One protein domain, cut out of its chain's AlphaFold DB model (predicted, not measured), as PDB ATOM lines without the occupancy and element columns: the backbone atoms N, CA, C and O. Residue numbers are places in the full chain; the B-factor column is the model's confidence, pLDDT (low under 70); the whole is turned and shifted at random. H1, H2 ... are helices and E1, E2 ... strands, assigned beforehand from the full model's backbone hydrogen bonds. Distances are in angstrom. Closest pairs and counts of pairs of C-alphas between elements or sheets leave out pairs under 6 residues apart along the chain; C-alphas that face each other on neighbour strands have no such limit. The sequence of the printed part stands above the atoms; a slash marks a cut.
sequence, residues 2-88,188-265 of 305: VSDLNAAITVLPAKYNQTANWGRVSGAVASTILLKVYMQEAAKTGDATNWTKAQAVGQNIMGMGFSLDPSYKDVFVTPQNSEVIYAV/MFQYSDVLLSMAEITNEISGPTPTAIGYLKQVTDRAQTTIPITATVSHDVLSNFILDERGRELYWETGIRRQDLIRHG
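What this domain is: This is residues 2 to 88 and 188 to 265 of the 305 residues of the protein "SusD_RagB domain-containing protein" of Mucilaginibacter sp. SP1R1 (UniProt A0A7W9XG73). This is a bundle of helices lying mostly side by side, with H4 in the core: H3 packs on it from one side, H5 and H7 from the other, H2 packs on H3 and makes a triangle with H3 and H4, close to H4 too, and H8 bridges H2 and H7. H1 packs beside the first part of H2, a small antiparallel sheet of two strands, E1 and E2, sits at the end of the bundle where H2 and H4 begin, and the longest axis runs from the link of residues 12 to 26 to the short H6. The printed part has 165 residues, with eight named helices and two named strands in the order H1 H2 H3 E1 E2 H4 H5 H6 H7 H8, and its class is mostly helix. It is compact, with a radius of gyration of the C-alphas of 15.3 A, and spans 47 by 36 by 26 A.

How they stand to each other: H1, residues 2 to 11, touches H2, residues 27 to 45, as a helical hairpin, opposite ways at a shallow tilt of 21 degrees; their closest C-alphas, of Ile 9 and Gly 27, are 4.5 A apart. H2 forms a second helical hairpin with H3, residues 49 to 62, at a shallow tilt of 22 degrees, closest at the C-alphas of Ala 42 and Asn 50, 4.9 A. E1, residues 84 to 88, and E2, residues 188 to 190, are antiparallel neighbours at 166 degrees; N 85 and O 189 are 2.9 A apart and N 188 and O 86 are 2.9 A apart, both within hydrogen-bond range. The closest C-alphas of H2 and E1 are those of Val 29 and Tyr 86, 6.5 A apart. H4, residues 191 to 206, touches H3, opposite ways at a shallow tilt of 34 degrees, only just short of steep, closest at the C-alphas of Trp 51 and Ile 201, 5.9 A. H4 and H2 are close but not clearly touching, with the closest C-alphas, of Thr 32 and Val 194, 7.5 A apart. H5, residues 210 to 222, forms a helical hairpin with H4 at 25 degrees, a shallow tilt, closest at the C-alphas of Ala 199 and Ala 212, 4.3 A. H6, residues 229 to 232, touches H7, residues 235 to 249, only at the corner by their link, and H7 does so with residues 237 to 241 alone; the closest C-alphas, of Thr 232 and Leu 238, are 5.2 A apart. H7 touches H4, opposite ways at a shallow tilt of 7 degrees, closest at the C-alphas of Asn 203 and His 235, 6.3 A. H8, residues 256 to 263, forms a helical hairpin with H7 at a shallow tilt of 19 degrees, closest at the C-alphas of Gly 247 and Arg 257, 6.0 A; H7 touches it with residues 243 to 247 alone. H2 touches H8 with residues 39 to 44 alone, closest at the C-alphas of Ala 43 and Arg 263, 5.7 A. H2, H3, H4, H5 and H7 make a bundle, helices set side by side. Among the pairs that are apart are H1 and H4, H3 and H5, and H4 and H8. Every O i to N i+4 pair is within hydrogen-bond range in H2, H3, H4, H7 and H8; H1 has 5 of 6 and H5 has 8 of 9, and H6 is too short for such a pair.

Where its parts are: H1 begins at C-alpha 2, (-17.595, 35.932, -51.845), and is 14.8 A long from first to last C-alpha. H2 is the longest helix, at 26.4 A, H3 measures 20.2 A, H4 22.2 A, H5 18.0 A and H7 20.7 A. H4 begins at C-alpha 191, (-8.455, 32.072, -33.136). E1 is 10.8 A long and E2 6.9 A, H6 is 5.6 A and H8 10.5 A; H8 ends at C-alpha 263, (-18.764, 19.460, -44.283).

The domain as a whole: The two C-alphas farthest apart are those of Ala 20 and Val 233, at 47.0 A. Residues 89 to 187 are cut out and not printed, and C-alphas 88 and 188 are 7.1 A apart across the cut. Of the links that are printed whole, those from H1 to H2 and from H3 to E1 are long, with 15 and 21 residues. The mean pLDDT of the printed part is 96.7, and no printed residue is under 70.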
ATOM      1  N   VAL A   2     -19.077  35.902 -51.710       96.44
ATOM      2  CA  VAL A   2     -17.595  35.932 -51.845       96.44
ATOM      3  C   VAL A   2     -17.082  37.300 -52.314       96.44
ATOM      4  O   VAL A   2     -16.142  37.833 -51.732       96.44
ATOM      5  N   SER A   3     -17.731  37.897 -53.320       97.31
ATOM      6  CA  SER A   3     -17.459  39.267 -53.785       97.31
ATOM      7  C   SER A   3     -17.506  40.290 -52.648       97.31
ATOM      8  O   SER A   3     -16.596  41.099 -52.503       97.31
ATOM      9  N   ASP A   4     -18.551  40.215 -51.825       97.69
ATOM     10  CA  ASP A   4     -18.846  41.196 -50.781       97.69
ATOM     11  C   ASP A   4     -17.846  41.076 -49.629       97.69
ATOM     12  O   ASP A   4     -17.374  42.081 -49.109       97.69
ATOM     13  N   LEU A   5     -17.469  39.844 -49.273       98.25
ATOM     14  CA  LEU A   5     -16.448  39.576 -48.262       98.25
ATOM     15  C   LEU A   5     -15.074  40.074 -48.717       98.25
ATOM     16  O   LEU A   5     -14.398  40.750 -47.950       98.25
ATOM     17  N   ASN A   6     -14.683  39.820 -49.971       97.88
ATOM     18  CA  ASN A   6     -13.428  40.345 -50.514       97.88
ATOM     19  C   ASN A   6     -13.407  41.881 -50.517       97.88
ATOM     20  O   ASN A   6     -12.408  42.474 -50.120       97.88
ATOM     21  N   ALA A   7     -14.507  42.526 -50.917       98.00
ATOM     22  CA  ALA A   7     -14.621  43.981 -50.866       98.00
ATOM     23  C   ALA A   7     -14.570  44.519 -49.425       98.00
ATOM     24  O   ALA A   7     -13.958  45.551 -49.177       98.00
ATOM     25  N   ALA A   8     -15.170  43.816 -48.460       98.00
ATOM     26  CA  ALA A   8     -15.119  44.202 -47.053       98.00
ATOM     27  C   ALA A   8     -13.696  44.100 -46.473       98.00
ATOM     28  O   ALA A   8     -13.256  45.004 -45.766       98.00
ATOM     29  N   ILE A   9     -12.954  43.036 -46.801       97.94
ATOM     30  CA  ILE A   9     -11.582  42.810 -46.312       97.94
ATOM     31  C   ILE A   9     -10.633  43.945 -46.726       97.94
ATOM     32  O   ILE A   9      -9.731  44.284 -45.964       97.94
ATOM     33  N   THR A  10     -10.827  44.557 -47.900       96.38
ATOM     34  CA  THR A  10      -9.935  45.623 -48.388       96.38
ATOM     35  C   THR A  10     -10.183  46.982 -47.741       96.38
ATOM     36  O   THR A  10      -9.275  47.811 -47.721       96.38
ATOM     37  N   VAL A  11     -11.389  47.230 -47.224       97.44
ATOM     38  CA  VAL A  11     -11.789  48.550 -46.699       97.44
ATOM     39  C   VAL A  11     -11.907  48.591 -45.177       97.44
ATOM     40  O   VAL A  11     -11.858  49.672 -44.590       97.44
ATOM     41  N   LEU A  12     -12.076  47.440 -44.521       97.75
ATOM     42  CA  LEU A  12     -12.224  47.363 -43.071       97.75
ATOM     43  C   LEU A  12     -10.860  47.251 -42.365       97.75
ATOM     44  O   LEU A  12      -9.979  46.526 -42.827       97.75
ATOM     45  N   PRO A  13     -10.688  47.885 -41.191       97.38
ATOM     46  CA  PRO A  13      -9.547  47.634 -40.312       97.38
ATOM     47  C   PRO A  13      -9.404  46.150 -39.966       97.38
ATOM     48  O   PRO A  13     -10.405  45.464 -39.763       97.38
ATOM     49  N   ALA A  14      -8.166  45.664 -39.836       97.06
ATOM     50  CA  ALA A  14      -7.890  44.243 -39.611       97.06
ATOM     51  C   ALA A  14      -8.603  43.683 -38.366       97.06
ATOM     52  O   ALA A  14      -9.266  42.652 -38.448       97.06
ATOM     53  N   LYS A  15      -8.533  44.377 -37.224       96.38
ATOM     54  CA  LYS A  15      -9.187  43.972 -35.969       96.38
ATOM     55  C   LYS A  15      -9.598  45.172 -35.119       96.38
ATOM     56  O   LYS A  15      -9.123  46.282 -35.350       96.38
ATOM     57  N   TYR A  16     -10.448  44.922 -34.124       96.06
ATOM     58  CA  TYR A  16     -10.976  45.949 -33.219       96.06
ATOM     59  C   TYR A  16     -10.779  45.661 -31.726       96.06
ATOM     60  O   TYR A  16     -11.265  46.440 -30.905       96.06
ATOM     61  N   ASN A  17     -10.072  44.591 -31.357       94.06
ATOM     62  CA  ASN A  17      -9.728  44.302 -29.962       94.06
ATOM     63  C   ASN A  17      -9.048  45.520 -29.324       94.06
ATOM     64  O   ASN A  17      -8.143  46.100 -29.927       94.06
ATOM     65  N   GLN A  18      -9.473  45.884 -28.112       92.06
ATOM     66  CA  GLN A  18      -8.945  47.013 -27.334       92.06
ATOM     67  C   GLN A  18      -9.131  48.379 -28.019       92.06
ATOM     68  O   GLN A  18      -8.392  49.328 -27.763       92.06
ATOM     69  N   THR A  19     -10.139  48.505 -28.886       93.25
ATOM     70  CA  THR A  19     -10.510  49.775 -29.523       93.25
ATOM     71  C   THR A  19     -11.950  50.153 -29.181       93.25
ATOM     72  O   THR A  19     -12.775  49.298 -28.867       93.25
ATOM     73  N   ALA A  20     -12.300  51.431 -29.345       93.50
ATOM     74  CA  ALA A  20     -13.682  51.906 -29.208       93.50
ATOM     75  C   ALA A  20     -14.661  51.298 -30.240       93.50
ATOM     76  O   ALA A  20     -15.868  51.500 -30.145       93.50
ATOM     77  N   ASN A  21     -14.151  50.565 -31.236       94.12
ATOM     78  CA  ASN A  21     -14.931  49.927 -32.291       94.12
ATOM     79  C   ASN A  21     -15.224  48.441 -32.021       94.12
ATOM     80  O   ASN A  21     -15.744  47.764 -32.910       94.12
ATOM     81  N   TRP A  22     -14.901  47.919 -30.831       93.25
ATOM     82  CA  TRP A  22     -15.233  46.542 -30.459       93.25
ATOM     83  C   TRP A  22     -16.718  46.221 -30.696       93.25
ATOM     84  O   TRP A  22     -17.598  47.046 -30.450       93.25
ATOM     85  N   GLY A  23     -16.993  45.026 -31.225       90.44
ATOM     86  CA  GLY A  23     -18.337  44.598 -31.626       90.44
ATOM     87  C   GLY A  23     -18.774  45.024 -33.029       90.44
ATOM     88  O   GLY A  23     -19.810  44.553 -33.509       90.44
ATOM     89  N   ARG A  24     -17.993  45.854 -33.732       95.06
ATOM     90  CA  ARG A  24     -18.173  46.102 -35.173       95.06
ATOM     91  C   ARG A  24     -17.512  45.001 -36.004       95.06
ATOM     92  O   ARG A  24     -16.559  44.360 -35.571       95.06
ATOM     93  N   VAL A  25     -18.003  44.813 -37.226       96.25
ATOM     94  CA  VAL A  25     -17.414  43.889 -38.205       96.25
ATOM     95  C   VAL A  25     -16.064  44.439 -38.675       96.25
ATOM     96  O   VAL A  25     -16.010  45.543 -39.213       96.25
ATOM     97  N   SER A  26     -14.989  43.679 -38.469       97.75
ATOM     98  CA  SER A  26     -13.632  43.987 -38.940       97.75
ATOM     99  C   SER A  26     -13.265  43.179 -40.193       97.75
ATOM    100  O   SER A  26     -13.983  42.256 -40.588       97.75
ATOM    101  N   GLY A  27     -12.106  43.478 -40.784       98.31
ATOM    102  CA  GLY A  27     -11.507  42.664 -41.840       98.31
ATOM    103  C   GLY A  27     -11.307  41.209 -41.402       98.31
ATOM    104  O   GLY A  27     -11.644  40.306 -42.159       98.31
ATOM    105  N   ALA A  28     -10.887  40.957 -40.155       98.31
ATOM    106  CA  ALA A  28     -10.772  39.600 -39.610       98.31
ATOM    107  C   ALA A  28     -12.114  38.852 -39.561       98.31
ATOM    108  O   ALA A  28     -12.149  37.646 -39.810       98.31
ATOM    109  N   VAL A  29     -13.225  39.544 -39.279       98.12
ATOM    110  CA  VAL A  29     -14.566  38.933 -39.307       98.12
ATOM    111  C   VAL A  29     -14.930  38.516 -40.727       98.12
ATOM    112  O   VAL A  29     -15.313  37.367 -40.950       98.12
ATOM    113  N   ALA A  30     -14.758  39.420 -41.696       98.56
ATOM    114  CA  ALA A  30     -15.010  39.121 -43.102       98.56
ATOM    115  C   ALA A  30     -14.117  37.970 -43.604       98.56
ATOM    116  O   ALA A  30     -14.620  37.038 -44.234       98.56
ATOM    117  N   SER A  31     -12.829  37.969 -43.246       98.69
ATOM    118  CA  SER A  31     -11.899  36.879 -43.554       98.69
ATOM    119  C   SER A  31     -12.316  35.556 -42.909       98.69
ATOM    120  O   SER A  31     -12.272  34.525 -43.569       98.69
ATOM    121  N   THR A  32     -12.775  35.550 -41.654       98.38
ATOM    122  CA  THR A  32     -13.192  34.307 -40.973       98.38
ATOM    123  C   THR A  32     -14.444  33.703 -41.612       98.38
ATOM    124  O   THR A  32     -14.533  32.487 -41.790       98.38
ATOM    125  N   ILE A  33     -15.400  34.542 -42.022       98.19
ATOM    126  CA  ILE A  33     -16.571  34.081 -42.779       98.19
ATOM    127  C   ILE A  33     -16.124  33.544 -44.145       98.19
ATOM    128  O   ILE A  33     -16.550  32.462 -44.545       98.19
ATOM    129  N   LEU A  34     -15.234  34.254 -44.844       98.75
ATOM    130  CA  LEU A  34     -14.729  33.840 -46.153       98.75
ATOM    131  C   LEU A  34     -13.966  32.508 -46.096       98.75
ATOM    132  O   LEU A  34     -14.162  31.660 -46.964       98.75
ATOM    133  N   LEU A  35     -13.155  32.302 -45.054       98.69
ATOM    134  CA  LEU A  35     -12.477  31.039 -44.760       98.69
ATOM    135  C   LEU A  35     -13.487  29.888 -44.718       98.69
ATOM    136  O   LEU A  35     -13.376  28.937 -45.490       98.69
ATOM    137  N   LYS A  36     -14.523  30.021 -43.880       97.50
ATOM    138  CA  LYS A  36     -15.582  29.011 -43.726       97.50
ATOM    139  C   LYS A  36     -16.352  28.769 -45.024       97.50
ATOM    140  O   LYS A  36     -16.675  27.623 -45.327       97.50
ATOM    141  N   VAL A  37     -16.619  29.819 -45.806       97.69
ATOM    142  CA  VAL A  37     -17.270  29.701 -47.122       97.69
ATOM    143  C   VAL A  37     -16.423  28.862 -48.070       97.69
ATOM    144  O   VAL A  37     -16.946  27.923 -48.662       97.69
ATOM    145  N   TYR A  38     -15.124  29.143 -48.188       98.62
ATOM    146  CA  TYR A  38     -14.257  28.353 -49.059       98.62
ATOM    147  C   TYR A  38     -14.128  26.901 -48.598       98.62
ATOM    148  O   TYR A  38     -14.209  26.009 -49.436       98.62
ATOM    149  N   MET A  39     -14.010  26.642 -47.292       98.19
ATOM    150  CA  MET A  39     -13.997  25.269 -46.767       98.19
ATOM    151  C   MET A  39     -15.299  24.520 -47.091       98.19
ATOM    152  O   MET A  39     -15.278  23.357 -47.491       98.19
ATOM    153  N   GLN A  40     -16.449  25.183 -46.939       96.19
ATOM    154  CA  GLN A  40     -17.750  24.589 -47.239       96.19
ATOM    155  C   GLN A  40     -17.923  24.312 -48.737       96.19
ATOM    156  O   GLN A  40     -18.428  23.252 -49.106       96.19
ATOM    157  N   GLU A  41     -17.514  25.243 -49.601       96.81
ATOM    158  CA  GLU A  41     -17.572  25.060 -51.054       96.81
ATOM    159  C   GLU A  41     -16.610  23.964 -51.521       96.81
ATOM    160  O   GLU A  41     -17.001  23.149 -52.356       96.81
ATOM    161  N   ALA A  42     -15.405  23.875 -50.945       96.44
ATOM    162  CA  ALA A  42     -14.456  22.799 -51.229       96.44
ATOM    163  C   ALA A  42     -15.075  21.420 -50.956       96.44
ATOM    164  O   ALA A  42     -15.138  20.583 -51.855       96.44
ATOM    165  N   ALA A  43     -15.631  21.220 -49.758       95.06
ATOM    166  CA  ALA A  43     -16.271  19.959 -49.383       95.06
ATOM    167  C   ALA A  43     -17.533  19.648 -50.205       95.06
ATOM    168  O   ALA A  43     -17.788  18.500 -50.558       95.06
ATOM    169  N   LYS A  44     -18.342  20.667 -50.521       94.19
ATOM    170  CA  LYS A  44     -19.598  20.494 -51.265       94.19
ATOM    171  C   LYS A  44     -19.371  20.152 -52.738       94.19
ATOM    172  O   LYS A  44     -20.140  19.382 -53.306       94.19
ATOM    173  N   THR A  45     -18.387  20.787 -53.370       95.31
ATOM    174  CA  THR A  45     -18.166  20.692 -54.824       95.31
ATOM    175  C   THR A  45     -17.073  19.701 -55.205       95.31
ATOM    176  O   THR A  45     -17.037  19.263 -56.351       95.31
ATOM    177  N   GLY A  46     -16.182  19.359 -54.272       93.44
ATOM    178  CA  GLY A  46     -14.962  18.605 -54.556       93.44
ATOM    179  C   GLY A  46     -13.881  19.423 -55.276       93.44
ATOM    180  O   GLY A  46     -12.853  18.867 -55.656       93.44
ATOM    181  N   ASP A  47     -14.080  20.731 -55.482       94.50
ATOM    182  CA  ASP A  47     -13.086  21.606 -56.105       94.50
ATOM    183  C   ASP A  47     -11.960  21.945 -55.114       94.50
ATOM    184  O   ASP A  47     -12.088  22.834 -54.261       94.50
ATOM    185  N   ALA A  48     -10.826  21.258 -55.274       92.50
ATOM    186  CA  ALA A  48      -9.635  21.429 -54.449       92.50
ATOM    187  C   ALA A  48      -9.058  22.859 -54.475       92.50
ATOM    188  O   ALA A  48      -8.364  23.251 -53.534       92.50
ATOM    189  N   THR A  49      -9.368  23.687 -55.485       97.12
ATOM    190  CA  THR A  49      -8.895  25.084 -55.516       97.12
ATOM    191  C   THR A  49      -9.474  25.916 -54.372       97.12
ATOM    192  O   THR A  49      -8.852  26.885 -53.927       97.12
ATOM    193  N   ASN A  50     -10.647  25.538 -53.857       98.12
ATOM    194  CA  ASN A  50     -11.252  26.212 -52.714       98.12
ATOM    195  C   ASN A  50     -10.480  25.939 -51.416       98.12
ATOM    196  O   ASN A  50     -10.394  26.843 -50.587       98.12
ATOM    197  N   TRP A  51      -9.817  24.786 -51.273       98.19
ATOM    198  CA  TRP A  51      -8.908  24.553 -50.147       98.19
ATOM    199  C   TRP A  51      -7.693  25.482 -50.194       98.19
ATOM    200  O   TRP A  51      -7.340  26.080 -49.180       98.19
ATOM    201  N   THR A  52      -7.100  25.702 -51.371       98.38
ATOM    202  CA  THR A  52      -5.995  26.665 -51.530       98.38
ATOM    203  C   THR A  52      -6.437  28.100 -51.214       98.38
ATOM    204  O   THR A  52      -5.723  28.832 -50.528       98.38
ATOM    205  N   LYS A  53      -7.635  28.508 -51.657       98.62
ATOM    206  CA  LYS A  53      -8.207  29.821 -51.305       98.62
ATOM    207  C   LYS A  53      -8.455  29.942 -49.800       98.62
ATOM    208  O   LYS A  53      -8.105  30.963 -49.212       98.62
ATOM    209  N   ALA A  54      -9.011  28.903 -49.174       98.75
ATOM    210  CA  ALA A  54      -9.207  28.843 -47.728       98.75
ATOM    211  C   ALA A  54      -7.869  28.987 -46.984       98.75
ATOM    212  O   ALA A  54      -7.761  29.814 -46.081       98.75
ATOM    213  N   GLN A  55      -6.830  28.267 -47.416       98.75
ATOM    214  CA  GLN A  55      -5.491  28.345 -46.828       98.75
ATOM    215  C   GLN A  55      -4.938  29.775 -46.862       98.75
ATOM    216  O   GLN A  55      -4.470  30.270 -45.839       98.75
ATOM    217  N   ALA A  56      -5.037  30.460 -48.006       98.69
ATOM    218  CA  ALA A  56      -4.563  31.837 -48.148       98.69
ATOM    219  C   ALA A  56      -5.306  32.809 -47.211       98.69
ATOM    220  O   ALA A  56      -4.686  33.666 -46.576       98.69
ATOM    221  N   VAL A  57      -6.630  32.658 -47.078       98.81
ATOM    222  CA  VAL A  57      -7.434  33.472 -46.152       98.81
ATOM    223  C   VAL A  57      -7.056  33.184 -44.696       98.81
ATOM    224  O   VAL A  57      -6.881  34.116 -43.915       98.81
ATOM    225  N   GLY A  58      -6.875  31.915 -44.326       98.75
ATOM    226  CA  GLY A  58      -6.462  31.542 -42.974       98.75
ATOM    227  C   GLY A  58      -5.073  32.076 -42.611       98.75
ATOM    228  O   GLY A  58      -4.910  32.666 -41.545       98.75
ATOM    229  N   GLN A  59      -4.100  31.987 -43.525       98.62
ATOM    230  CA  GLN A  59      -2.768  32.590 -43.353       98.62
ATOM    231  C   GLN A  59      -2.843  34.108 -43.143       98.62
ATOM    232  O   GLN A  59      -2.136  34.651 -42.294       98.62
ATOM    233  N   ASN A  60      -3.726  34.793 -43.875       98.19
ATOM    234  CA  ASN A  60      -3.955  36.223 -43.696       98.19
ATOM    235  C   ASN A  60      -4.482  36.545 -42.285       98.19
ATOM    236  O   ASN A  60      -3.936  37.436 -41.637       98.19
ATOM    237  N   ILE A  61      -5.463  35.785 -41.774       98.62
ATOM    238  CA  ILE A  61      -5.994  35.967 -40.410       98.62
ATOM    239  C   ILE A  61      -4.903  35.735 -39.359       98.62
ATOM    240  O   ILE A  61      -4.769  36.522 -38.421       98.62
ATOM    241  N   MET A  62      -4.086  34.693 -39.526       98.19
ATOM    242  CA  MET A  62      -2.963  34.407 -38.623       98.19
ATOM    243  C   MET A  62      -1.941  35.555 -38.572       98.19
ATOM    244  O   MET A  62      -1.338  35.801 -37.531       98.19
ATOM    245  N   GLY A  63      -1.795  36.316 -39.661       97.38
ATOM    246  CA  GLY A  63      -0.965  37.523 -39.718       97.38
ATOM    247  C   GLY A  63      -1.547  38.756 -39.009       97.38
ATOM    248  O   GLY A  63      -0.847  39.757 -38.876       97.38
ATOM    249  N   MET A  64      -2.798  38.722 -38.528       97.31
ATOM    250  CA  MET A  64      -3.466  39.875 -37.890       97.31
ATOM    251  C   MET A  64      -3.143  40.033 -36.388       97.31
ATOM    252  O   MET A  64      -3.646  40.944 -35.717       97.31
ATOM    253  N   GLY A  65      -2.286  39.164 -35.841       96.31
ATOM    254  CA  GLY A  65      -1.810  39.240 -34.459       96.31
ATOM    255  C   GLY A  65      -2.853  38.821 -33.422       96.31
ATOM    256  O   GLY A  65      -2.982  39.488 -32.394       96.31
ATOM    257  N   PHE A  66      -3.635  37.784 -33.724       98.38
ATOM    258  CA  PHE A  66      -4.413  37.031 -32.737       98.38
ATOM    259  C   PHE A  66      -3.550  35.904 -32.151       98.38
ATOM    260  O   PHE A  66      -2.627  35.422 -32.810       98.38
ATOM    261  N   SER A  67      -3.848  35.480 -30.928       98.25
ATOM    262  CA  SER A  67      -3.159  34.367 -30.265       98.25
ATOM    263  C   SER A  67      -4.086  33.670 -29.283       98.25
ATOM    264  O   SER A  67      -4.946  34.322 -28.693       98.25
ATOM    265  N   LEU A  68      -3.881  32.365 -29.079       98.56
ATOM    266  CA  LEU A  68      -4.601  31.623 -28.046       98.56
ATOM    267  C   LEU A  68      -4.395  32.281 -26.679       98.56
ATOM    268  O   LEU A  68      -3.274  32.666 -26.334       98.56
ATOM    269  N   ASP A  69      -5.473  32.386 -25.912       97.69
ATOM    270  CA  ASP A  69      -5.400  32.698 -24.496       97.69
ATOM    271  C   ASP A  69      -4.794  31.481 -23.771       97.69
ATOM    272  O   ASP A  69      -5.211  30.338 -24.027       97.69
ATOM    273  N   PRO A  70      -3.803  31.671 -22.881       97.19
ATOM    274  CA  PRO A  70      -3.219  30.567 -22.123       97.19
ATOM    275  C   PRO A  70      -4.251  29.761 -21.323       97.19
ATOM    276  O   PRO A  70      -4.041  28.574 -21.072       97.19
ATOM    277  N   SER A  71      -5.363  30.389 -20.934       97.31
ATOM    278  CA  SER A  71      -6.440  29.781 -20.163       97.31
ATOM    279  C   SER A  71      -7.699  29.665 -21.018       97.31
ATOM    280  O   SER A  71      -8.315  30.658 -21.394       97.31
ATOM    281  N   TYR A  72      -8.128  28.427 -21.293       97.56
ATOM    282  CA  TYR A  72      -9.335  28.170 -22.088       97.56
ATOM    283  C   TYR A  72     -10.569  28.880 -21.518       97.56
ATOM    284  O   TYR A  72     -11.358  29.474 -22.249       97.56
ATOM    285  N   LYS A  73     -10.733  28.834 -20.193       95.88
ATOM    286  CA  LYS A  73     -11.858  29.469 -19.509       95.88
ATOM    287  C   LYS A  73     -11.835  30.990 -19.679       95.88
ATOM    288  O   LYS A  73     -12.893  31.590 -19.860       95.88
ATOM    289  N   ASP A  74     -10.654  31.607 -19.639       96.12
ATOM    290  CA  ASP A  74     -10.536  33.066 -19.649       96.12
ATOM    291  C   ASP A  74     -10.888  33.679 -21.008       96.12
ATOM    292  O   ASP A  74     -11.314  34.836 -21.052       96.12
ATOM    293  N   VAL A  75     -10.880  32.876 -22.081       97.00
ATOM    294  CA  VAL A  75     -11.414  33.261 -23.398       97.00
ATOM    295  C   VAL A  75     -12.863  33.756 -23.306       97.00
ATOM    296  O   VAL A  75     -13.242  34.692 -24.010       97.00
ATOM    297  N   PHE A  76     -13.666  33.146 -22.428       94.06
ATOM    298  CA  PHE A  76     -15.100  33.422 -22.264       94.06
ATOM    299  C   PHE A  76     -15.412  34.301 -21.043       94.06
ATOM    300  O   PHE A  76     -16.575  34.613 -20.784       94.06
ATOM    301  N   VAL A  77     -14.385  34.699 -20.286       91.25
ATOM    302  CA  VAL A  77     -14.503  35.576 -19.109       91.25
ATOM    303  C   VAL A  77     -13.973  36.972 -19.412       91.25
ATOM    304  O   VAL A  77     -14.596  37.951 -19.008       91.25
ATOM    305  N   THR A  78     -12.846  37.070 -20.118       92.06
ATOM    306  CA  THR A  78     -12.145  38.331 -20.379       92.06
ATOM    307  C   THR A  78     -12.532  38.871 -21.756       92.06
ATOM    308  O   THR A  78     -12.098  38.312 -22.767       92.06
ATOM    309  N   PRO A  79     -13.311  39.964 -21.848       89.62
ATOM    310  CA  PRO A  79     -13.684  40.549 -23.130       89.62
ATOM    311  C   PRO A  79     -12.461  41.026 -23.917       89.62
ATOM    312  O   PRO A  79     -11.486  41.506 -23.341       89.62
ATOM    313  N   GLN A  80     -12.543  40.974 -25.246       93.12
ATOM    314  CA  GLN A  80     -11.519  41.518 -26.156       93.12
ATOM    315  C   GLN A  80     -10.105  40.930 -25.986       93.12
ATOM    316  O   GLN A  80      -9.131  41.558 -26.419       93.12
ATOM    317  N   ASN A  81      -9.980  39.745 -25.376       95.56
ATOM    318  CA  ASN A  81      -8.706  39.036 -25.243       95.56
ATOM    319  C   ASN A  81      -8.065  38.742 -26.617       95.56
ATOM    320  O   ASN A  81      -8.644  39.008 -27.675       95.56
ATOM    321  N   SER A  82      -6.839  38.219 -26.615       96.12
ATOM    322  CA  SER A  82      -6.069  38.003 -27.845       96.12
ATOM    323  C   SER A  82      -6.632  36.918 -28.767       96.12
ATOM    324  O   SER A  82      -6.255  36.880 -29.939       96.12
ATOM    325  N   GLU A  83      -7.498  36.040 -28.256       98.31
ATOM    326  CA  GLU A  83      -8.046  34.894 -28.984       98.31
ATOM    327  C   GLU A  83      -9.346  35.254 -29.714       98.31
ATOM    328  O   GLU A  83      -9.591  34.762 -30.816       98.31
ATOM    329  N   VAL A  84     -10.176  36.131 -29.144       97.75
ATOM    330  CA  VAL A  84     -11.478  36.485 -29.728       97.75
ATOM    331  C   VAL A  84     -11.300  37.380 -30.958       97.75
ATOM    332  O   VAL A  84     -10.781  38.492 -30.873       97.75
ATOM    333  N   ILE A  85     -11.807  36.921 -32.103       97.94
ATOM    334  CA  ILE A  85     -11.866  37.683 -33.359       97.94
ATOM    335  C   ILE A  85     -13.119  38.559 -33.387       97.94
ATOM    336  O   ILE A  85     -13.075  39.710 -33.824       97.94
ATOM    337  N   TYR A  86     -14.245  38.011 -32.926       96.44
ATOM    338  CA  TYR A  86     -15.517  38.716 -32.853       96.44
ATOM    339  C   TYR A  86     -16.383  38.184 -31.720       96.44
ATOM    340  O   TYR A  86     -16.573  36.973 -31.594       96.44
ATOM    341  N   ALA A  87     -16.971  39.103 -30.964       93.38
ATOM    342  CA  ALA A  87     -18.072  38.821 -30.061       93.38
ATOM    343  C   ALA A  87     -19.183  39.849 -30.274       93.38
ATOM    344  O   ALA A  87     -18.910  41.003 -30.620       93.38
ATOM    345  N   VAL A  88     -20.427  39.432 -30.047       89.88
ATOM    346  CA  VAL A  88     -21.547  40.365 -29.895       89.88
ATOM    347  C   VAL A  88     -21.447  40.943 -28.484       89.88
ATOM    348  O   VAL A  88     -21.636  40.180 -27.530       89.88
ATOM    349  N   MET A 188     -18.373  34.814 -31.097       94.25
ATOM    350  CA  MET A 188     -18.844  34.325 -32.390       94.25
ATOM    351  C   MET A 188     -17.726  33.666 -33.188       94.25
ATOM    352  O   MET A 188     -17.947  32.628 -33.807       94.25
ATOM    353  N   PHE A 189     -16.542  34.286 -33.181       97.38
ATOM    354  CA  PHE A 189     -15.349  33.804 -33.868       97.38
ATOM    355  C   PHE A 189     -14.126  33.999 -32.979       97.38
ATOM    356  O   PHE A 189     -13.953  35.058 -32.369       97.38
ATOM    357  N   GLN A 190     -13.253  32.999 -32.956       98.00
ATOM    358  CA  GLN A 190     -12.027  32.997 -32.171       98.00
ATOM    359  C   GLN A 190     -10.895  32.268 -32.900       98.00
ATOM    360  O   GLN A 190     -11.114  31.542 -33.870       98.00
ATOM    361  N   TYR A 191      -9.667  32.510 -32.457       98.69
ATOM    362  CA  TYR A 191      -8.455  32.072 -33.136       98.69
ATOM    363  C   TYR A 191      -8.251  30.549 -33.111       98.69
ATOM    364  O   TYR A 191      -7.717  29.996 -34.072       98.69
ATOM    365  N   SER A 192      -8.732  29.851 -32.080       98.56
ATOM    366  CA  SER A 192      -8.746  28.379 -32.018       98.56
ATOM    367  C   SER A 192      -9.483  27.752 -33.212       98.56
ATOM    368  O   SER A 192      -8.979  26.814 -33.829       98.56
ATOM    369  N   ASP A 193     -10.623  28.317 -33.626       98.56
ATOM    370  CA  ASP A 193     -11.372  27.872 -34.807       98.56
ATOM    371  C   ASP A 193     -10.572  28.078 -36.100       98.56
ATOM    372  O   ASP A 193     -10.597  27.219 -36.983       98.56
ATOM    373  N   VAL A 194      -9.798  29.165 -36.198       98.75
ATOM    374  CA  VAL A 194      -8.889  29.407 -37.332       98.75
ATOM    375  C   VAL A 194      -7.766  28.374 -37.349       98.75
ATOM    376  O   VAL A 194      -7.519  27.782 -38.396       98.75
ATOM    377  N   LEU A 195      -7.126  28.093 -36.211       98.88
ATOM    378  CA  LEU A 195      -6.073  27.076 -36.116       98.88
ATOM    379  C   LEU A 195      -6.586  25.684 -36.497       98.88
ATOM    380  O   LEU A 195      -5.967  25.001 -37.311       98.88
ATOM    381  N   LEU A 196      -7.739  25.272 -35.969       98.88
ATOM    382  CA  LEU A 196      -8.324  23.972 -36.300       98.88
ATOM    383  C   LEU A 196      -8.805  23.908 -37.753       98.88
ATOM    384  O   LEU A 196      -8.695  22.860 -38.386       98.88
ATOM    385  N   SER A 197      -9.295  25.021 -38.305       98.81
ATOM    386  CA  SER A 197      -9.594  25.126 -39.737       98.81
ATOM    387  C   SER A 197      -8.324  24.982 -40.575       98.81
ATOM    388  O   SER A 197      -8.323  24.263 -41.565       98.81
ATOM    389  N   MET A 198      -7.215  25.601 -40.166       98.88
ATOM    390  CA  MET A 198      -5.928  25.493 -40.858       98.88
ATOM    391  C   MET A 198      -5.321  24.091 -40.770       98.88
ATOM    392  O   MET A 198      -4.736  23.628 -41.752       98.88
ATOM    393  N   ALA A 199      -5.485  23.396 -39.639       98.81
ATOM    394  CA  ALA A 199      -5.124  21.985 -39.510       98.81
ATOM    395  C   ALA A 199      -5.888  21.135 -40.533       98.81
ATOM    396  O   ALA A 199      -5.285  20.338 -41.250       98.81
ATOM    397  N   GLU A 200      -7.198  21.361 -40.640       98.62
ATOM    398  CA  GLU A 200      -8.060  20.654 -41.579       98.62
ATOM    399  C   GLU A 200      -7.700  20.948 -43.034       98.62
ATOM    400  O   GLU A 200      -7.394  20.027 -43.780       98.62
ATOM    401  N   ILE A 201      -7.637  22.225 -43.415       98.75
ATOM    402  CA  ILE A 201      -7.283  22.664 -44.769       98.75
ATOM    403  C   ILE A 201      -5.934  22.075 -45.191       98.75
ATOM    404  O   ILE A 201      -5.774  21.610 -46.316       98.75
ATOM    405  N   THR A 202      -4.948  22.081 -44.291       98.62
ATOM    406  CA  THR A 202      -3.621  21.533 -44.596       98.62
ATOM    407  C   THR A 202      -3.670  20.014 -44.763       98.62
ATOM    408  O   THR A 202      -2.992  19.484 -45.646       98.62
ATOM    409  N   ASN A 203      -4.486  19.319 -43.962       98.44
ATOM    410  CA  ASN A 203      -4.718  17.889 -44.136       98.44
ATOM    411  C   ASN A 203      -5.399  17.588 -45.479       98.44
ATOM    412  O   ASN A 203      -4.919  16.730 -46.203       98.44
ATOM    413  N   GLU A 204      -6.422  18.345 -45.867       97.94
ATOM    414  CA  GLU A 204      -7.128  18.162 -47.145       97.94
ATOM    415  C   GLU A 204      -6.223  18.408 -48.368       97.94
ATOM    416  O   GLU A 204      -6.351  17.741 -49.392       97.94
ATOM    417  N   ILE A 205      -5.263  19.339 -48.275       97.94
ATOM    418  CA  ILE A 205      -4.340  19.643 -49.384       97.94
ATOM    419  C   ILE A 205      -3.173  18.648 -49.455       97.94
ATOM    420  O   ILE A 205      -2.691  18.338 -50.546       97.94
ATOM    421  N   SER A 206      -2.631  18.210 -48.316       97.31
ATOM    422  CA  SER A 206      -1.322  17.530 -48.275       97.31
ATOM    423  C   SER A 206      -1.242  16.331 -47.328       97.31
ATOM    424  O   SER A 206      -0.169  15.746 -47.175       97.31
ATOM    425  N   GLY A 207      -2.345  15.944 -46.696       97.12
ATOM    426  CA  GLY A 207      -2.388  14.888 -45.691       97.12
ATOM    427  C   GLY A 207      -1.780  15.300 -44.341       97.12
ATOM    428  O   GLY A 207      -1.578  16.492 -44.075       97.12
ATOM    429  N   PRO A 208      -1.460  14.324 -43.469       97.31
ATOM    430  CA  PRO A 208      -1.047  14.553 -42.084       97.31
ATOM    431  C   PRO A 208       0.401  15.056 -41.968       97.31
ATOM    432  O   PRO A 208       1.286  14.397 -41.426       97.31
ATOM    433  N   THR A 209       0.655  16.248 -42.498       98.12
ATOM    434  CA  THR A 209       1.966  16.900 -42.472       98.12
ATOM    435  C   THR A 209       2.299  17.455 -41.080       98.12
ATOM    436  O   THR A 209       1.390  17.790 -40.313       98.12
ATOM    437  N   PRO A 210       3.593  17.659 -40.756       98.31
ATOM    438  CA  PRO A 210       3.996  18.346 -39.527       98.31
ATOM    439  C   PRO A 210       3.335  19.719 -39.348       98.31
ATOM    440  O   PRO A 210       3.060  20.119 -38.222       98.31
ATOM    441  N   THR A 211       3.030  20.425 -40.441       98.31
ATOM    442  CA  THR A 211       2.311  21.706 -40.412       98.31
ATOM    443  C   THR A 211       0.861  21.540 -39.956       98.31
ATOM    444  O   THR A 211       0.437  22.251 -39.047       98.31
ATOM    445  N   ALA A 212       0.113  20.581 -40.521       98.38
ATOM    446  CA  ALA A 212      -1.263  20.295 -40.101       98.38
ATOM    447  C   ALA A 212      -1.321  19.911 -38.614       98.38
ATOM    448  O   ALA A 212      -2.107  20.463 -37.841       98.38
ATOM    449  N   ILE A 213      -0.417  19.015 -38.204       98.56
ATOM    450  CA  ILE A 213      -0.280  18.569 -36.814       98.56
ATOM    451  C   ILE A 213       0.128  19.740 -35.914       98.56
ATOM    452  O   ILE A 213      -0.379  19.854 -34.805       98.56
ATOM    453  N   GLY A 214       0.994  20.642 -36.378       98.62
ATOM    454  CA  GLY A 214       1.443  21.811 -35.621       98.62
ATOM    455  C   GLY A 214       0.325  22.807 -35.295       98.62
ATOM    456  O   GLY A 214       0.313  23.364 -34.197       98.62
ATOM    457  N   TYR A 215      -0.638  23.016 -36.197       98.75
ATOM    458  CA  TYR A 215      -1.817  23.844 -35.904       98.75
ATOM    459  C   TYR A 215      -2.725  23.198 -34.859       98.75
ATOM    460  O   TYR A 215      -3.118  23.849 -33.893       98.75
ATOM    461  N   LEU A 216      -3.002  21.903 -35.019       98.38
ATOM    462  CA  LEU A 216      -3.780  21.117 -34.064       98.38
ATOM    463  C   LEU A 216      -3.112  21.088 -32.679       98.38
ATOM    464  O   LEU A 216      -3.777  21.275 -31.661       98.38
ATOM    465  N   LYS A 217      -1.784  20.924 -32.650       98.56
ATOM    466  CA  LYS A 217      -0.990  20.813 -31.424       98.56
ATOM    467  C   LYS A 217      -1.081  22.063 -30.553       98.56
ATOM    468  O   LYS A 217      -1.141  21.936 -29.337       98.56
ATOM    469  N   GLN A 218      -1.150  23.253 -31.150       98.75
ATOM    470  CA  GLN A 218      -1.325  24.499 -30.390       98.75
ATOM    471  C   GLN A 218      -2.587  24.469 -29.517       98.75
ATOM    472  O   GLN A 218      -2.547  24.888 -28.362       98.75
ATOM    473  N   VAL A 219      -3.688  23.928 -30.045       98.69
ATOM    474  CA  VAL A 219      -4.963  23.823 -29.322       98.69
ATOM    475  C   VAL A 219      -4.907  22.711 -28.274       98.69
ATOM    476  O   VAL A 219      -5.252  22.945 -27.114       98.69
ATOM    477  N   THR A 220      -4.401  21.527 -28.638       98.31
ATOM    478  CA  THR A 220      -4.321  20.398 -27.696       98.31
ATOM    479  C   THR A 220      -3.370  20.678 -26.534       98.31
ATOM    480  O   THR A 220      -3.684  20.321 -25.400       98.31
ATOM    481  N   ASP A 221      -2.247  21.362 -26.789       98.31
ATOM    482  CA  ASP A 221      -1.276  21.751 -25.760       98.31
ATOM    483  C   ASP A 221      -1.900  22.719 -24.749       98.31
ATOM    484  O   ASP A 221      -1.763  22.511 -23.543       98.31
ATOM    485  N   ARG A 222      -2.643  23.735 -25.221       98.38
ATOM    486  CA  ARG A 222      -3.390  24.655 -24.344       98.38
ATOM    487  C   ARG A 222      -4.413  23.900 -23.495       98.38
ATOM    488  O   ARG A 222      -4.571  24.184 -22.308       98.38
ATOM    489  N   ALA A 223      -5.083  22.918 -24.092       98.00
ATOM    490  CA  ALA A 223      -6.044  22.062 -23.406       98.00
ATOM    491  C   ALA A 223      -5.398  21.018 -22.469       98.00
ATOM    492  O   ALA A 223      -6.125  20.316 -21.774       98.00
ATOM    493  N   GLN A 224      -4.064  20.901 -22.423       97.25
ATOM    494  CA  GLN A 224      -3.333  19.850 -21.692       97.25
ATOM    495  C   GLN A 224      -3.728  18.424 -22.118       97.25
ATOM    496  O   GLN A 224      -3.868  17.502 -21.305       97.25
ATOM    497  N   THR A 225      -3.888  18.248 -23.428       96.38
ATOM    498  CA  THR A 225      -4.192  16.969 -24.078       96.38
ATOM    499  C   THR A 225      -3.104  16.599 -25.082       96.38
ATOM    500  O   THR A 225      -2.258  17.416 -25.447       96.38
ATOM    501  N   THR A 226      -3.096  15.343 -25.523       94.94
ATOM    502  CA  THR A 226      -2.099  14.826 -26.465       94.94
ATOM    503  C   THR A 226      -2.752  14.362 -27.760       94.94
ATOM    504  O   THR A 226      -3.861  13.831 -27.767       94.94
ATOM    505  N   ILE A 227      -2.036  14.537 -28.871       96.81
ATOM    506  CA  ILE A 227      -2.398  13.934 -30.155       96.81
ATOM    507  C   ILE A 227      -1.766  12.539 -30.178       96.81
ATOM    508  O   ILE A 227      -0.534  12.439 -30.181       96.81
ATOM    509  N   PRO A 228      -2.550  11.449 -30.162       95.50
ATOM    510  CA  PRO A 228      -1.980  10.114 -30.225       95.50
ATOM    511  C   PRO A 228      -1.355   9.891 -31.606       95.50
ATOM    512  O   PRO A 228      -1.909  10.313 -32.617       95.50
ATOM    513  N   ILE A 229      -0.229   9.176 -31.677       94.44
ATOM    514  CA  ILE A 229       0.448   8.893 -32.958       94.44
ATOM    515  C   ILE A 229      -0.466   8.160 -33.951       94.44
ATOM    516  O   ILE A 229      -0.379   8.345 -35.162       94.44
ATOM    517  N   THR A 230      -1.402   7.364 -33.434       96.81
ATOM    518  CA  THR A 230      -2.412   6.671 -34.233       96.81
ATOM    519  C   THR A 230      -3.385   7.632 -34.912       96.81
ATOM    520  O   THR A 230      -3.946   7.257 -35.932       96.81
ATOM    521  N   ALA A 231      -3.555   8.864 -34.418       95.88
ATOM    522  CA  ALA A 231      -4.399   9.882 -35.040       95.88
ATOM    523  C   ALA A 231      -3.747  10.571 -36.252       95.88
ATOM    524  O   ALA A 231      -4.420  11.326 -36.945       95.88
ATOM    525  N   THR A 232      -2.463  10.329 -36.539       96.38
ATOM    526  CA  THR A 232      -1.727  11.038 -37.605       96.38
ATOM    527  C   THR A 232      -1.271  10.118 -38.740       96.38
ATOM    528  O   THR A 232      -0.417  10.496 -39.536       96.38
ATOM    529  N   VAL A 233      -1.795   8.890 -38.810       96.88
ATOM    530  CA  VAL A 233      -1.294   7.841 -39.724       96.88
ATOM    531  C   VAL A 233      -1.797   7.963 -41.162       96.88
ATOM    532  O   VAL A 233      -1.211   7.379 -42.068       96.88
ATOM    533  N   SER A 234      -2.897   8.679 -41.388       98.12
ATOM    534  CA  SER A 234      -3.465   8.892 -42.720       98.12
ATOM    535  C   SER A 234      -4.333  10.146 -42.750       98.12
ATOM    536  O   SER A 234      -4.692  10.681 -41.699       98.12
ATOM    537  N   HIS A 235      -4.688  10.570 -43.963       97.75
ATOM    538  CA  HIS A 235      -5.608  11.676 -44.208       97.75
ATOM    539  C   HIS A 235      -6.915  11.535 -43.411       97.75
ATOM    540  O   HIS A 235      -7.244  12.405 -42.608       97.75
ATOM    541  N   ASP A 236      -7.630  10.424 -43.591       97.69
ATOM    542  CA  ASP A 236      -8.968  10.235 -43.018       97.69
ATOM    543  C   ASP A 236      -8.924  10.098 -41.498       97.69
ATOM    544  O   ASP A 236      -9.813  10.569 -40.786       97.69
ATOM    545  N   VAL A 237      -7.869   9.471 -40.973       98.06
ATOM    546  CA  VAL A 237      -7.696   9.324 -39.528       98.06
ATOM    547  C   VAL A 237      -7.421  10.683 -38.875       98.06
ATOM    548  O   VAL A 237      -8.042  10.992 -37.855       98.06
ATOM    549  N   LEU A 238      -6.580  11.524 -39.488       98.44
ATOM    550  CA  LEU A 238      -6.358  12.882 -38.989       98.44
ATOM    551  C   LEU A 238      -7.603  13.760 -39.163       98.44
ATOM    552  O   LEU A 238      -7.940  14.501 -38.243       98.44
ATOM    553  N   SER A 239      -8.324  13.640 -40.280       98.00
ATOM    554  CA  SER A 239      -9.567  14.386 -40.524       98.00
ATOM    555  C   SER A 239     -10.615  14.102 -39.438       98.00
ATOM    556  O   SER A 239     -11.153  15.028 -38.825       98.00
ATOM    557  N   ASN A 240     -10.802  12.827 -39.077       97.69
ATOM    558  CA  ASN A 240     -11.681  12.429 -37.973       97.69
ATOM    559  C   ASN A 240     -11.214  12.970 -36.614       97.69
ATOM    560  O   ASN A 240     -12.039  13.417 -35.811       97.69
ATOM    561  N   PHE A 241      -9.905  12.954 -36.341       98.12
ATOM    562  CA  PHE A 241      -9.378  13.511 -35.095       98.12
ATOM    563  C   PHE A 241      -9.583  15.028 -35.021       98.12
ATOM    564  O   PHE A 241     -10.012  15.526 -33.981       98.12
ATOM    565  N   ILE A 242      -9.340  15.755 -36.117       98.50
ATOM    566  CA  ILE A 242      -9.589  17.199 -36.212       98.50
ATOM    567  C   ILE A 242     -11.072  17.492 -35.992       98.50
ATOM    568  O   ILE A 242     -11.399  18.383 -35.211       98.50
ATOM    569  N   LEU A 243     -11.978  16.731 -36.612       98.25
ATOM    570  CA  LEU A 243     -13.416  16.876 -36.388       98.25
ATOM    571  C   LEU A 243     -13.774  16.699 -34.910       98.25
ATOM    572  O   LEU A 243     -14.569  17.467 -34.365       98.25
ATOM    573  N   ASP A 244     -13.223  15.687 -34.246       97.19
ATOM    574  CA  ASP A 244     -13.475  15.457 -32.826       97.19
ATOM    575  C   ASP A 244     -12.860  16.548 -31.935       97.19
ATOM    576  O   ASP A 244     -13.527  16.992 -30.999       97.19
ATOM    577  N   GLU A 245     -11.663  17.046 -32.255       98.31
ATOM    578  CA  GLU A 245     -11.031  18.155 -31.530       98.31
ATOM    579  C   GLU A 245     -11.797  19.467 -31.712       98.31
ATOM    580  O   GLU A 245     -12.043  20.161 -30.731       98.31
ATOM    581  N   ARG A 246     -12.283  19.767 -32.922       98.19
ATOM    582  CA  ARG A 246     -13.186  20.905 -33.178       98.19
ATOM    583  C   ARG A 246     -14.442  20.831 -32.332       98.19
ATOM    584  O   ARG A 246     -14.884  21.840 -31.799       98.19
ATOM    585  N   GLY A 247     -15.010  19.640 -32.175       96.81
ATOM    586  CA  GLY A 247     -16.162  19.469 -31.305       96.81
ATOM    587  C   GLY A 247     -15.829  19.646 -29.816       96.81
ATOM    588  O   GLY A 247     -16.651  20.214 -29.103       96.81
ATOM    589  N   ARG A 248     -14.648  19.197 -29.355       97.56
ATOM    590  CA  ARG A 248     -14.207  19.383 -27.961       97.56
ATOM    591  C   ARG A 248     -13.885  20.835 -27.646       97.56
ATOM    592  O   ARG A 248     -14.211  21.296 -26.557       97.56
ATOM    593  N   GLU A 249     -13.262  21.531 -28.587       98.00
ATOM    594  CA  GLU A 249     -12.822  22.914 -28.451       98.00
ATOM    595  C   GLU A 249     -13.992  23.893 -28.565       98.00
ATOM    596  O   GLU A 249     -14.214  24.720 -27.680       98.00
ATOM    597  N   LEU A 250     -14.795  23.738 -29.619       97.25
ATOM    598  CA  LEU A 250     -15.826  24.692 -30.038       97.25
ATOM    599  C   LEU A 250     -17.232  24.250 -29.606       97.25
ATOM    600  O   LEU A 250     -18.240  24.610 -30.223       97.25
ATOM    601  N   TYR A 251     -17.325  23.417 -28.564       95.31
ATOM    602  CA  TYR A 251     -18.613  22.952 -28.054       95.31
ATOM    603  C   TYR A 251     -19.482  24.149 -27.655       95.31
ATOM    604  O   TYR A 251     -18.997  25.119 -27.080       95.31
ATOM    605  N   TRP A 252     -20.777  24.076 -27.958       92.06
ATOM    606  CA  TRP A 252     -21.739  25.116 -27.583       92.06
ATOM    607  C   TRP A 252     -21.424  26.529 -28.135       92.06
ATOM    608  O   TRP A 252     -21.926  27.528 -27.629       92.06
ATOM    609  N   GLU A 253     -20.645  26.617 -29.223       92.50
ATOM    610  CA  GLU A 253     -20.370  27.863 -29.950       92.50
ATOM    611  C   GLU A 253     -21.092  27.885 -31.306       92.50
ATOM    612  O   GLU A 253     -20.829  27.059 -32.183       92.50
ATOM    613  N   THR A 254     -22.045  28.819 -31.451       82.06
ATOM    614  CA  THR A 254     -22.678  29.285 -32.713       82.06
ATOM    615  C   THR A 254     -23.128  28.221 -33.733       82.06
ATOM    616  O   THR A 254     -23.316  28.509 -34.914       82.06
ATOM    617  N   GLY A 255     -23.361  26.982 -33.292       82.44
ATOM    618  CA  GLY A 255     -23.780  25.877 -34.159       82.44
ATOM    619  C   GLY A 255     -22.666  25.294 -35.040       82.44
ATOM    620  O   GLY A 255     -22.974  24.549 -35.977       82.44
ATOM    621  N   ILE A 256     -21.392  25.572 -34.732       92.81
ATOM    622  CA  ILE A 256     -20.222  25.128 -35.515       92.81
ATOM    623  C   ILE A 256     -20.231  23.610 -35.737       92.81
ATOM    624  O   ILE A 256     -20.032  23.146 -36.859       92.81
ATOM    625  N   ARG A 257     -20.585  22.823 -34.709       94.75
ATOM    626  CA  ARG A 257     -20.620  21.354 -34.808       94.75
ATOM    627  C   ARG A 257     -21.527  20.848 -35.932       94.75
ATOM    628  O   ARG A 257     -21.200  19.852 -36.570       94.75
ATOM    629  N   ARG A 258     -22.661  21.508 -36.193       94.94
ATOM    630  CA  ARG A 258     -23.552  21.119 -37.296       94.94
ATOM    631  C   ARG A 258     -22.865  21.324 -38.644       94.94
ATOM    632  O   ARG A 258     -22.949  20.444 -39.496       94.94
ATOM    633  N   GLN A 259     -22.229  22.479 -38.819       95.06
ATOM    634  CA  GLN A 259     -21.541  22.848 -40.054       95.06
ATOM    635  C   GLN A 259     -20.380  21.889 -40.320       95.06
ATOM    636  O   GLN A 259     -20.295  21.332 -41.409       95.06
ATOM    637  N   ASP A 260     -19.572  21.603 -39.298       97.25
ATOM    638  CA  ASP A 260     -18.455  20.664 -39.402       97.25
ATOM    639  C   ASP A 260     -18.920  19.257 -39.783       97.25
ATOM    640  O   ASP A 260     -18.395  18.670 -40.721       97.25
ATOM    641  N   LEU A 261     -19.959  18.731 -39.126       97.31
ATOM    642  CA  LEU A 261     -20.502  17.412 -39.459       97.31
ATOM    643  C   LEU A 261     -21.068  17.344 -40.887       97.31
ATOM    644  O   LEU A 261     -20.972  16.301 -41.530       97.31
ATOM    645  N   ILE A 262     -21.691  18.419 -41.388       96.62
ATOM    646  CA  ILE A 262     -22.154  18.473 -42.786       96.62
ATOM    647  C   ILE A 262     -20.950  18.450 -43.724       96.62
ATOM    648  O   ILE A 262     -20.939  17.680 -44.681       96.62
ATOM    649  N   ARG A 263     -19.953  19.290 -43.449       95.94
ATOM    650  CA  ARG A 263     -18.764  19.460 -44.283       95.94
ATOM    651  C   ARG A 263     -17.906  18.192 -44.334       95.94
ATOM    652  O   ARG A 263     -17.404  17.849 -45.391       95.94
ATOM    653  N   HIS A 264     -17.835  17.455 -43.228       96.19
ATOM    654  CA  HIS A 264     -17.198  16.133 -43.133       96.19
ATOM    655  C   HIS A 264     -18.081  14.985 -43.654       96.19
ATOM    656  O   HIS A 264     -17.683  13.826 -43.601       96.19
ATOM    657  N   GLY A 265     -19.312  15.256 -44.099       95.56
ATOM    658  CA  GLY A 265     -20.232  14.223 -44.591       95.56
ATOM    659  C   GLY A 265     -20.754  13.255 -43.518       95.56
ATOM    660  O   GLY A 265     -21.386  12.251 -43.844       95.56
TER     661      GLY A 265